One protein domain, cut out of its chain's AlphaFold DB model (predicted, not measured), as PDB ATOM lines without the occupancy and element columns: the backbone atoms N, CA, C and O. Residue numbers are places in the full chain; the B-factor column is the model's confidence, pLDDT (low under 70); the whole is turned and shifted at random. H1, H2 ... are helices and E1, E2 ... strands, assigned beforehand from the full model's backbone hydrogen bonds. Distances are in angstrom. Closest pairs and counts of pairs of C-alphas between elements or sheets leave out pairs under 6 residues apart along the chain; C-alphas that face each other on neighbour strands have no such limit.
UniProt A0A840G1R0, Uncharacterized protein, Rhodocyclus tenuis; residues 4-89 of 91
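Overview. This is residues 4 to 89 of the 91 residues of an uncharacterized protein of Rhodocyclus tenuis (UniProt A0A840G1R0). Two unequal sheets make a loose, partly face-to-face sandwich: a strongly twisted sheet of five strands, E1 to E5, and a smaller, flatter sheet of three, E6 to E8, with E1 and E3 coming closest to the small sheet. E4 and E5 bend along their length, and the far end of their hairpin reaches well away from the small sheet, while the tiny helix H1 only grazes both sheets. The 86 printed residues hold one named helix and then eight named strands, H1 E1 E2 E3 E4 E5 E6 E7 E8, and the class is mostly strand. The sheets run E1 - E2 - E3 - E4 - E5 and E6 - E7 - E8, each antiparallel throughout and each a meander, every strand the antiparallel neighbour of the one before. The whole is compact, with a radius of gyration of the C-alphas of 12.3 A and spans of 38 by 34 by 20 A.

Along the chain. H1, residues 4 to 7, begins at C-alpha 4 (16.227, -38.454, -5.931). E1 is residues 10 to 15, 12.8 A long, and E2 is residues 20 to 24, 13.5 A. E3 is residues 31 to 37, 19.9 A, and E4 is residues 40 to 47, 20.3 A. E5, residues 53 to 61, is 21.0 A long and ends at C-alpha 61 (15.101, -45.773, -14.060). E6 is residues 65 to 71, 19.8 A, and E7 is residues 74 to 80, 20.5 A. E8, residues 83 to 88, is 17.2 A long and ends at C-alpha 88 (12.201, -47.485, 9.504).

Arrangement. In the large sheet, N 22 and O 12 of the hairpin E1 and E2 are 2.9 A apart, within hydrogen-bond range. So are N 21 and O 34 of E2 and E3, 2.8 A, N 35 and O 42 of E3 and E4, 2.8 A, and N 43 and O 58 of E4 and E5, 2.8 A. E4 bends by 55 degrees at residue 44 and E5 by 76 degrees at residue 57. In the small sheet, N 66 and O 79 of E6 and E7 are 2.8 A apart, and N 76 and O 87 of E7 and E8 2.8 A. Between the sheets, the closest C-alphas of E1 and E8 are those of Leu 13 and Phe 87, 5.5 A, and of E3 and E6 those of Glu 37 and Val 67, 5.9 A. E5 is apart from E7 and E8. H1 is too short for any O i to N i+4 pair; its one O i to N i+3 pair is within range.

Size, cuts and confidence. The C-alphas farthest apart, of Ala 50 and Glu 82, are 38.7 A apart. The printed part has no cut and no long link; the chain changes sheets at the tight link E5 to E6. Mean pLDDT of the printed part is 91.4, and residues 48 to 51 are under 70.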
ATOM      1  N   ASN A   4      15.760 -38.956  -7.230       93.19
ATOM      2  CA  ASN A   4      16.227 -38.454  -5.931       93.19
ATOM      3  C   ASN A   4      15.117 -37.709  -5.184       93.19
ATOM      4  O   ASN A   4      14.827 -38.024  -4.040       93.19
ATOM      5  N   ASN A   5      14.421 -36.786  -5.861       91.75
ATOM      6  CA  ASN A   5      13.340 -36.026  -5.225       91.75
ATOM      7  C   ASN A   5      12.155 -36.900  -4.800       91.75
ATOM      8  O   ASN A   5      11.374 -36.475  -3.957       91.75
ATOM      9  N   ILE A   6      11.984 -38.073  -5.414       93.31
ATOM     10  CA  ILE A   6      10.964 -39.042  -5.006       93.31
ATOM     11  C   ILE A   6      11.360 -39.691  -3.682       93.31
ATOM     12  O   ILE A   6      10.537 -39.717  -2.776       93.31
ATOM     13  N   ILE A   7      12.607 -40.157  -3.554       94.94
ATOM     14  CA  ILE A   7      13.099 -40.763  -2.309       94.94
ATOM     15  C   ILE A   7      13.158 -39.723  -1.185       94.94
ATOM     16  O   ILE A   7      12.741 -40.010  -0.069       94.94
ATOM     17  N   ASP A   8      13.596 -38.497  -1.476       94.19
ATOM     18  CA  ASP A   8      13.616 -37.402  -0.495       94.19
ATOM     19  C   ASP A   8      12.207 -37.019  -0.001       94.19
ATOM     20  O   ASP A   8      12.062 -36.396   1.048       94.19
ATOM     21  N   ALA A   9      11.164 -37.359  -0.765       93.62
ATOM     22  CA  ALA A   9       9.768 -37.139  -0.398       93.62
ATOM     23  C   ALA A   9       9.156 -38.308   0.397       93.62
ATOM     24  O   ALA A   9       8.010 -38.193   0.846       93.62
ATOM     25  N   CYS A  10       9.884 -39.417   0.556       94.38
ATOM     26  CA  CYS A  10       9.472 -40.532   1.398       94.38
ATOM     27  C   CYS A  10       9.619 -40.172   2.875       94.38
ATOM     28  O   CYS A  10      10.615 -39.583   3.291       94.38
ATOM     29  N   ASN A  11       8.628 -40.547   3.674       89.50
ATOM     30  CA  ASN A  11       8.578 -40.223   5.099       89.50
ATOM     31  C   ASN A  11       8.498 -41.459   6.003       89.50
ATOM     32  O   ASN A  11       8.784 -41.341   7.192       89.50
ATOM     33  N   GLU A  12       8.111 -42.617   5.469       89.69
ATOM     34  CA  GLU A  12       7.888 -43.831   6.259       89.69
ATOM     35  C   GLU A  12       8.035 -45.110   5.421       89.69
ATOM     36  O   GLU A  12       7.781 -45.108   4.211       89.69
ATOM     37  N   LEU A  13       8.429 -46.205   6.078       92.88
ATOM     38  CA  LEU A  13       8.318 -47.565   5.554       92.88
ATOM     39  C   LEU A  13       6.919 -48.090   5.901       92.88
ATOM     40  O   LEU A  13       6.628 -48.342   7.065       92.88
ATOM     41  N   VAL A  14       6.056 -48.204   4.892       90.62
ATOM     42  CA  VAL A  14       4.630 -48.558   5.043       90.62
ATOM     43  C   VAL A  14       4.438 -50.071   5.126       90.62
ATOM     44  O   VAL A  14       3.511 -50.543   5.777       90.62
ATOM     45  N   ASP A  15       5.301 -50.825   4.448       89.62
ATOM     46  CA  ASP A  15       5.303 -52.286   4.470       89.62
ATOM     47  C   ASP A  15       6.752 -52.776   4.349       89.62
ATOM     48  O   ASP A  15       7.378 -52.650   3.289       89.62
ATOM     49  N   ALA A  16       7.314 -53.287   5.446       88.81
ATOM     50  CA  ALA A  16       8.695 -53.762   5.488       88.81
ATOM     51  C   ALA A  16       8.904 -55.050   4.667       88.81
ATOM     52  O   ALA A  16       9.937 -55.209   4.001       88.81
ATOM     53  N   ASP A  17       7.898 -55.927   4.640       88.69
ATOM     54  CA  ASP A  17       7.929 -57.202   3.917       88.69
ATOM     55  C   ASP A  17       7.926 -56.983   2.402       88.69
ATOM     56  O   ASP A  17       8.628 -57.668   1.654       88.69
ATOM     57  N   LEU A  18       7.209 -55.970   1.921       90.44
ATOM     58  CA  LEU A  18       7.201 -55.569   0.518       90.44
ATOM     59  C   LEU A  18       8.255 -54.511   0.187       90.44
ATOM     60  O   LEU A  18       8.601 -54.362  -0.989       90.44
ATOM     61  N   GLY A  19       8.832 -53.847   1.190       93.50
ATOM     62  CA  GLY A  19       9.778 -52.747   1.012       93.50
ATOM     63  C   GLY A  19       9.105 -51.529   0.387       93.50
ATOM     64  O   GLY A  19       9.671 -50.919  -0.517       93.50
ATOM     65  N   VAL A  20       7.872 -51.230   0.800       94.75
ATOM     66  CA  VAL A  20       7.071 -50.130   0.254       94.75
ATOM     67  C   VAL A  20       7.225 -48.902   1.134       94.75
ATOM     68  O   VAL A  20       7.007 -48.950   2.342       94.75
ATOM     69  N   LEU A  21       7.583 -47.787   0.508       95.62
ATOM     70  CA  LEU A  21       7.710 -46.488   1.148       95.62
ATOM     71  C   LEU A  21       6.493 -45.623   0.839       95.62
ATOM     72  O   LEU A  21       6.036 -45.549  -0.306       95.62
ATOM     73  N   GLY A  22       6.020 -44.923   1.861       94.25
ATOM     74  CA  GLY A  22       5.028 -43.865   1.746       94.25
ATOM     75  C   GLY A  22       5.727 -42.549   1.446       94.25
ATOM     76  O   GLY A  22       6.805 -42.270   1.979       94.25
ATOM     77  N   ALA A  23       5.137 -41.749   0.563       92.31
ATOM     78  CA  ALA A  23       5.656 -40.441   0.201       92.31
ATOM     79  C   ALA A  23       4.539 -39.409   0.051       92.31
ATOM     80  O   ALA A  23       3.401 -39.717  -0.320       92.31
ATOM     81  N   ARG A  24       4.882 -38.139   0.284       92.38
ATOM     82  CA  ARG A  24       4.005 -36.999  -0.011       92.38
ATOM     83  C   ARG A  24       4.653 -36.078  -1.021       92.38
ATOM     84  O   ARG A  24       5.740 -35.557  -0.803       92.38
ATOM     85  N   CYS A  25       3.954 -35.830  -2.125       87.25
ATOM     86  CA  CYS A  25       4.474 -34.961  -3.173       87.25
ATOM     87  C   CYS A  25       4.667 -33.539  -2.617       87.25
ATOM     88  O   CYS A  25       3.685 -32.933  -2.181       87.25
ATOM     89  N   PRO A  26       5.875 -32.948  -2.686       82.81
ATOM     90  CA  PRO A  26       6.129 -31.631  -2.101       82.81
ATOM     91  C   PRO A  26       5.312 -30.514  -2.770       82.81
ATOM     92  O   PRO A  26       5.069 -29.477  -2.158       82.81
ATOM     93  N   HIS A  27       4.842 -30.726  -4.005       86.81
ATOM     94  CA  HIS A  27       4.085 -29.733  -4.769       86.81
ATOM     95  C   HIS A  27       2.574 -29.786  -4.528       86.81
ATOM     96  O   HIS A  27       1.956 -28.748  -4.317       86.81
ATOM     97  N   CYS A  28       1.965 -30.976  -4.589       89.00
ATOM     98  CA  CYS A  28       0.509 -31.127  -4.481       89.00
ATOM     99  C   CYS A  28       0.048 -31.740  -3.155       89.00
ATOM    100  O   CYS A  28      -1.154 -31.851  -2.939       89.00
ATOM    101  N   GLN A  29       0.980 -32.156  -2.289       88.25
ATOM    102  CA  GLN A  29       0.719 -32.826  -1.008       88.25
ATOM    103  C   GLN A  29      -0.070 -34.143  -1.128       88.25
ATOM    104  O   GLN A  29      -0.489 -34.711  -0.122       88.25
ATOM    105  N   GLY A  30      -0.248 -34.649  -2.352       90.44
ATOM    106  CA  GLY A  30      -0.839 -35.955  -2.610       90.44
ATOM    107  C   GLY A  30       0.052 -37.072  -2.077       90.44
ATOM    108  O   GLY A  30       1.276 -37.018  -2.232       90.44
ATOM    109  N   TYR A  31      -0.581 -38.063  -1.455       91.38
ATOM    110  CA  TYR A  31       0.067 -39.286  -0.997       91.38
ATOM    111  C   TYR A  31       0.260 -40.257  -2.164       91.38
ATOM    112  O   TYR A  31      -0.617 -40.375  -3.024       91.38
ATOM    113  N   PHE A  32       1.399 -40.939  -2.188       92.25
ATOM    114  CA  PHE A  32       1.687 -42.012  -3.129       92.25
ATOM    115  C   PHE A  32       2.669 -43.010  -2.513       92.25
ATOM    116  O   PHE A  32       3.395 -42.684  -1.577       92.25
ATOM    117  N   GLU A  33       2.692 -44.218  -3.068       95.00
ATOM    118  CA  GLU A  33       3.547 -45.307  -2.604       95.00
ATOM    119  C   GLU A  33       4.602 -45.632  -3.653       95.00
ATOM    120  O   GLU A  33       4.353 -45.562  -4.868       95.00
ATOM    121  N   ILE A  34       5.786 -46.002  -3.176       96.00
ATOM    122  CA  ILE A  34       6.874 -46.464  -4.026       96.00
ATOM    123  C   ILE A  34       7.489 -47.752  -3.495       96.00
ATOM    124  O   ILE A  34       7.580 -47.965  -2.293       96.00
ATOM    125  N   GLN A  35       7.988 -48.572  -4.407       97.06
ATOM    126  CA  GLN A  35       8.794 -49.744  -4.109       97.06
ATOM    127  C   GLN A  35      10.156 -49.573  -4.802       97.06
ATOM    128  O   GLN A  35      10.247 -49.729  -6.028       97.06
ATOM    129  N   PRO A  36      11.211 -49.169  -4.072       97.38
ATOM    130  CA  PRO A  36      12.552 -49.097  -4.627       97.38
ATOM    131  C   PRO A  36      13.102 -50.504  -4.879       97.38
ATOM    132  O   PRO A  36      12.960 -51.417  -4.067       97.38
ATOM    133  N   GLU A  37      13.784 -50.658  -6.007       96.81
ATOM    134  CA  GLU A  37      14.535 -51.857  -6.367       96.81
ATOM    135  C   GLU A  37      15.888 -51.455  -6.949       96.81
ATOM    136  O   GLU A  37      16.088 -50.317  -7.376       96.81
ATOM    137  N   ASN A  38      16.833 -52.393  -7.004       97.56
ATOM    138  CA  ASN A  38      18.142 -52.105  -7.577       97.56
ATOM    139  C   ASN A  38      18.000 -51.558  -9.008       97.56
ATOM    140  O   ASN A  38      17.461 -52.221  -9.895       97.56
ATOM    141  N   GLY A  39      18.485 -50.335  -9.224       97.38
ATOM    142  CA  GLY A  39      18.441 -49.649 -10.513       97.38
ATOM    143  C   GLY A  39      17.125 -48.940 -10.877       97.38
ATOM    144  O   GLY A  39      17.063 -48.352 -11.963       97.38
ATOM    145  N   GLN A  40      16.078 -48.967 -10.041       97.56
ATOM    146  CA  GLN A  40      14.782 -48.365 -10.388       97.56
ATOM    147  C   GLN A  40      13.879 -48.022  -9.196       97.56
ATOM    148  O   GLN A  40      13.972 -48.596  -8.118       97.56
ATOM    149  N   LEU A  41      12.924 -47.123  -9.434       96.88
ATOM    150  CA  LEU A  41      11.807 -46.852  -8.532       96.88
ATOM    151  C   LEU A  41      10.500 -47.269  -9.197       96.88
ATOM    152  O   LEU A  41      10.193 -46.809 -10.299       96.88
ATOM    153  N   LYS A  42       9.710 -48.097  -8.518       96.75
ATOM    154  CA  LYS A  42       8.341 -48.423  -8.924       96.75
ATOM    155  C   LYS A  42       7.376 -47.542  -8.146       96.75
ATOM    156  O   LYS A  42       7.480 -47.464  -6.932       96.75
ATOM    157  N   LEU A  43       6.451 -46.888  -8.832       94.62
ATOM    158  CA  LEU A  43       5.355 -46.135  -8.229       94.62
ATOM    159  C   LEU A  43       4.077 -46.939  -8.434       94.62
ATOM    160  O   LEU A  43       3.842 -47.457  -9.531       94.62
ATOM    161  N   GLY A  44       3.257 -47.039  -7.401       93.25
ATOM    162  CA  GLY A  44       2.164 -47.998  -7.400       93.25
ATOM    163  C   GLY A  44       1.281 -47.897  -6.172       93.25
ATOM    164  O   GLY A  44       1.186 -46.832  -5.562       93.25
ATOM    165  N   TYR A  45       0.616 -49.003  -5.858       89.88
ATOM    166  CA  TYR A  45      -0.220 -49.144  -4.671       89.88
ATOM    167  C   TYR A  45      -0.206 -50.584  -4.145       89.88
ATOM    168  O   TYR A  45      -0.147 -51.540  -4.924       89.88
ATOM    169  N   CYS A  46      -0.325 -50.760  -2.832       87.69
ATOM    170  CA  CYS A  46      -0.551 -52.070  -2.223       87.69
ATOM    171  C   CYS A  46      -1.974 -52.587  -2.516       87.69
ATOM    172  O   CYS A  46      -2.978 -51.962  -2.164       87.69
ATOM    173  N   ALA A  47      -2.083 -53.760  -3.143       80.94
ATOM    174  CA  ALA A  47      -3.344 -54.419  -3.460       80.94
ATOM    175  C   ALA A  47      -3.648 -55.578  -2.491       80.94
ATOM    176  O   ALA A  47      -2.954 -56.592  -2.469       80.94
ATOM    177  N   GLY A  48      -4.764 -55.449  -1.759       64.81
ATOM    178  CA  GLY A  48      -5.459 -56.549  -1.073       64.81
ATOM    179  C   GLY A  48      -4.978 -56.897   0.346       64.81
ATOM    180  O   GLY A  48      -3.795 -56.893   0.650       64.81
ATOM    181  N   LYS A  49      -5.928 -57.267   1.225       56.94
ATOM    182  CA  LYS A  49      -5.682 -57.677   2.628       56.94
ATOM    183  C   LYS A  49      -5.222 -59.138   2.805       56.94
ATOM    184  O   LYS A  49      -4.889 -59.518   3.919       56.94
ATOM    185  N   ALA A  50      -5.289 -59.972   1.760       56.75
ATOM    186  CA  ALA A  50      -5.096 -61.430   1.874       56.75
ATOM    187  C   ALA A  50      -3.738 -61.930   1.349       56.75
ATOM    188  O   ALA A  50      -3.206 -62.905   1.867       56.75
ATOM    189  N   THR A  51      -3.172 -61.255   0.350       58.06
ATOM    190  CA  THR A  51      -1.800 -61.450  -0.126       58.06
ATOM    191  C   THR A  51      -1.273 -60.066  -0.463       58.06
ATOM    192  O   THR A  51      -1.667 -59.509  -1.488       58.06
ATOM    193  N   ALA A  52      -0.474 -59.484   0.431       74.12
ATOM    194  CA  ALA A  52       0.121 -58.176   0.207       74.12
ATOM    195  C   ALA A  52       0.921 -58.242  -1.105       74.12
ATOM    196  O   ALA A  52       1.839 -59.048  -1.253       74.12
ATOM    197  N   SER A  53       0.498 -57.469  -2.099       86.50
ATOM    198  CA  SER A  53       1.165 -57.363  -3.392       86.50
ATOM    199  C   SER A  53       1.226 -55.895  -3.779       86.50
ATOM    200  O   SER A  53       0.329 -55.129  -3.433       86.50
ATOM    201  N   PHE A  54       2.295 -55.491  -4.460       91.44
ATOM    202  CA  PHE A  54       2.463 -54.119  -4.922       91.44
ATOM    203  C   PHE A  54       2.165 -54.038  -6.419       91.44
ATOM    204  O   PHE A  54       2.873 -54.633  -7.235       91.44
ATOM    205  N   GLU A  55       1.114 -53.307  -6.778       93.25
ATOM    206  CA  GLU A  55       0.702 -53.097  -8.163       93.25
ATOM    207  C   GLU A  55       1.409 -51.869  -8.732       93.25
ATOM    208  O   GLU A  55       1.228 -50.742  -8.268       93.25
ATOM    209  N   VAL A  56       2.232 -52.088  -9.756       94.88
ATOM    210  CA  VAL A  56       3.074 -51.045 -10.349       94.88
ATOM    211  C   VAL A  56       2.290 -50.272 -11.404       94.88
ATOM    212  O   VAL A  56       1.925 -50.813 -12.446       94.88
ATOM    213  N   ALA A  57       2.098 -48.975 -11.177       94.50
ATOM    214  CA  ALA A  57       1.494 -48.063 -12.145       94.50
ATOM    215  C   ALA A  57       2.543 -47.398 -13.051       94.50
ATOM    216  O   ALA A  57       2.276 -47.092 -14.213       94.50
ATOM    217  N   HIS A  58       3.742 -47.147 -12.521       94.50
ATOM    218  CA  HIS A  58       4.823 -46.496 -13.251       94.50
ATOM    219  C   HIS A  58       6.194 -46.952 -12.748       94.50
ATOM    220  O   HIS A  58       6.349 -47.352 -11.597       94.50
ATOM    221  N   SER A  59       7.215 -46.882 -13.599       96.12
ATOM    222  CA  SER A  59       8.592 -47.203 -13.221       96.12
ATOM    223  C   SER A  59       9.547 -46.155 -13.765       96.12
ATOM    224  O   SER A  59       9.435 -45.730 -14.913       96.12
ATOM    225  N   LEU A  60      10.492 -45.755 -12.925       95.88
ATOM    226  CA  LEU A  60      11.524 -44.782 -13.240       95.88
ATOM    227  C   LEU A  60      12.886 -45.444 -13.102       95.88
ATOM    228  O   LEU A  60      13.213 -45.994 -12.052       95.88
ATOM    229  N   THR A  61      13.705 -45.350 -14.145       97.12
ATOM    230  CA  THR A  61      15.101 -45.773 -14.060       97.12
ATOM    231  C   THR A  61      15.845 -44.903 -13.055       97.12
ATOM    232  O   THR A  61      15.806 -43.673 -13.125       97.12
ATOM    233  N   PHE A  62      16.574 -45.555 -12.159       97.12
ATOM    234  CA  PHE A  62      17.487 -44.923 -11.226       97.12
ATOM    235  C   PHE A  62      18.793 -45.721 -11.198       97.12
ATOM    236  O   PHE A  62      19.055 -46.523 -10.304       97.12
ATOM    237  N   ALA A  63      19.618 -45.504 -12.222       95.19
ATOM    238  CA  ALA A  63      20.891 -46.193 -12.363       95.19
ATOM    239  C   ALA A  63      21.788 -45.966 -11.133       95.19
ATOM    240  O   ALA A  63      22.005 -44.828 -10.719       95.19
ATOM    241  N   GLY A  64      22.312 -47.059 -10.573       95.31
ATOM    242  CA  GLY A  64      23.161 -47.028  -9.381       95.31
ATOM    243  C   GLY A  64      22.408 -46.985  -8.049       95.31
ATOM    244  O   GLY A  64      23.070 -46.882  -7.022       95.31
ATOM    245  N   LEU A  65      21.070 -47.068  -8.051       98.12
ATOM    246  CA  LEU A  65      20.308 -47.315  -6.829       98.12
ATOM    247  C   LEU A  65      20.562 -48.743  -6.338       98.12
ATOM    248  O   LEU A  65      20.339 -49.702  -7.078       98.12
ATOM    249  N   GLU A  66      20.971 -48.861  -5.085       98.12
ATOM    250  CA  GLU A  66      21.090 -50.107  -4.340       98.12
ATOM    251  C   GLU A  66      20.103 -50.094  -3.171       98.12
ATOM    252  O   GLU A  66      19.898 -49.065  -2.521       98.12
ATOM    253  N   VAL A  67      19.488 -51.246  -2.923       97.62
ATOM    254  CA  VAL A  67      18.446 -51.445  -1.917       97.62
ATOM    255  C   VAL A  67      18.845 -52.613  -1.028       97.62
ATOM    256  O   VAL A  67      19.032 -53.734  -1.505       97.62
ATOM    257  N   VAL A  68      18.945 -52.361   0.274       96.88
ATOM    258  CA  VAL A  68      19.237 -53.376   1.289       96.88
ATOM    259  C   VAL A  68      18.108 -53.395   2.308       96.88
ATOM    260  O   VAL A  68      17.752 -52.369   2.886       96.88
ATOM    261  N   ARG A  69      17.546 -54.584   2.535       94.44
ATOM    262  CA  ARG A  69      16.566 -54.831   3.595       94.44
ATOM    263  C   ARG A  69      17.301 -55.291   4.845       94.44
ATOM    264  O   ARG A  69      18.104 -56.219   4.779       94.44
ATOM    265  N   GLN A  70      17.022 -54.639   5.961       93.06
ATOM    266  CA  GLN A  70      17.505 -55.023   7.277       93.06
ATOM    267  C   GLN A  70      16.337 -55.617   8.066       93.06
ATOM    268  O   GLN A  70      15.277 -55.008   8.136       93.06
ATOM    269  N   GLU A  71      16.525 -56.803   8.649       88.62
ATOM    270  CA  GLU A  71      15.458 -57.520   9.370       88.62
ATOM    271  C   GLU A  71      15.327 -57.093  10.843       88.62
ATOM    272  O   GLU A  71      14.276 -57.267  11.453       88.62
ATOM    273  N   SER A  72      16.393 -56.555  11.450       88.69
ATOM    274  CA  SER A  72      16.398 -56.195  12.872       88.69
ATOM    275  C   SER A  72      17.294 -54.977  13.170       88.69
ATOM    276  O   SER A  72      18.520 -55.085  13.047       88.69
ATOM    277  N   PRO A  73      16.717 -53.821  13.566       88.50
ATOM    278  CA  PRO A  73      15.300 -53.472  13.387       88.50
ATOM    279  C   PRO A  73      14.889 -53.491  11.898       88.50
ATOM    280  O   PRO A  73      15.764 -53.312  11.046       88.50
ATOM    281  N   PRO A  74      13.597 -53.705  11.575       90.56
ATOM    282  CA  PRO A  74      13.093 -53.615  10.209       90.56
ATOM    283  C   PRO A  74      13.388 -52.244   9.598       90.56
ATOM    284  O   PRO A  74      12.893 -51.216  10.068       90.56
ATOM    285  N   ALA A  75      14.218 -52.229   8.560       94.00
ATOM    286  CA  ALA A  75      14.568 -51.008   7.853       94.00
ATOM    287  C   ALA A  75      14.854 -51.264   6.374       94.00
ATOM    288  O   ALA A  75      15.288 -52.347   5.965       94.00
ATOM    289  N   LEU A  76      14.658 -50.221   5.575       96.50
ATOM    290  CA  LEU A  76      15.033 -50.176   4.172       96.50
ATOM    291  C   LEU A  76      16.150 -49.150   3.984       96.50
ATOM    292  O   LEU A  76      15.950 -47.948   4.167       96.50
ATOM    293  N   LEU A  77      17.335 -49.640   3.630       96.69
ATOM    294  CA  LEU A  77      18.525 -48.834   3.388       96.69
ATOM    295  C   LEU A  77      18.695 -48.653   1.882       96.69
ATOM    296  O   LEU A  77      18.792 -49.635   1.143       96.69
ATOM    297  N   LEU A  78      18.738 -47.402   1.429       97.75
ATOM    298  CA  LEU A  78      18.909 -47.056   0.021       97.75
ATOM    299  C   LEU A  78      20.223 -46.305  -0.180       97.75
ATOM    300  O   LEU A  78      20.583 -45.431   0.615       97.75
ATOM    301  N   SER A  79      20.912 -46.581  -1.283       97.81
ATOM    302  CA  SER A  79      22.121 -45.854  -1.664       97.81
ATOM    303  C   SER A  79      22.205 -45.589  -3.157       97.81
ATOM    304  O   SER A  79      21.877 -46.449  -3.962       97.81
ATOM    305  N   ALA A  80      22.687 -44.402  -3.532       96.88
ATOM    306  CA  ALA A  80      23.008 -44.060  -4.917       96.88
ATOM    307  C   ALA A  80      24.197 -43.088  -4.959       96.88
ATOM    308  O   ALA A  80      24.081 -41.922  -4.577       96.88
ATOM    309  N   GLY A  81      25.368 -43.565  -5.392       94.38
ATOM    310  CA  GLY A  81      26.602 -42.770  -5.367       94.38
ATOM    311  C   GLY A  81      27.002 -42.391  -3.937       94.38
ATOM    312  O   GLY A  81      27.297 -43.272  -3.130       94.38
ATOM    313  N   GLU A  82      26.986 -41.099  -3.610       95.12
ATOM    314  CA  GLU A  82      27.262 -40.568  -2.260       95.12
ATOM    315  C   GLU A  82      25.997 -40.418  -1.393       95.12
ATOM    316  O   GLU A  82      26.097 -40.214  -0.186       95.12
ATOM    317  N   LEU A  83      24.803 -40.548  -1.981       96.19
ATOM    318  CA  LEU A  83      23.531 -40.360  -1.280       96.19
ATOM    319  C   LEU A  83      23.114 -41.626  -0.534       96.19
ATOM    320  O   LEU A  83      23.284 -42.739  -1.045       96.19
ATOM    321  N   ARG A  84      22.572 -41.457   0.674       97.12
ATOM    322  CA  ARG A  84      22.118 -42.538   1.556       97.12
ATOM    323  C   ARG A  84      20.788 -42.156   2.193       97.12
ATOM    324  O   ARG A  84      20.649 -41.032   2.667       97.12
ATOM    325  N   TRP A  85      19.862 -43.107   2.242       96.44
ATOM    326  CA  TRP A  85      18.580 -42.969   2.928       96.44
ATOM    327  C   TRP A  85      18.310 -44.207   3.779       96.44
ATOM    328  O   TRP A  85      18.727 -45.313   3.431       96.44
ATOM    329  N   GLN A  86      17.602 -44.010   4.883       95.81
ATOM    330  CA  GLN A  86      17.168 -45.065   5.786       95.81
ATOM    331  C   GLN A  86      15.713 -44.803   6.154       95.81
ATOM    332  O   GLN A  86      15.375 -43.703   6.591       95.81
ATOM    333  N   PHE A  87      14.879 -45.821   5.972       95.31
ATOM    334  CA  PHE A  87      13.467 -45.793   6.328       95.31
ATOM    335  C   PHE A  87      13.183 -46.914   7.313       95.31
ATOM    336  O   PHE A  87      13.523 -48.066   7.052       95.31
ATOM    337  N   GLU A  88      12.574 -46.562   8.435       92.00
ATOM    338  CA  GLU A  88      12.201 -47.485   9.504       92.00
ATOM    339  C   GLU A  88      10.681 -47.633   9.528       92.00
ATOM    340  O   GLU A  88       9.951 -46.704   9.163       92.00
ATOM    341  N   GLU A  89      10.211 -48.807   9.941       81.62
ATOM    342  CA  GLU A  89       8.789 -49.029  10.196       81.62
ATOM    343  C   GLU A  89       8.380 -48.222  11.437       81.62
ATOM    344  O   GLU A  89       9.001 -48.337  12.498       81.62
TER     345      GLU A  89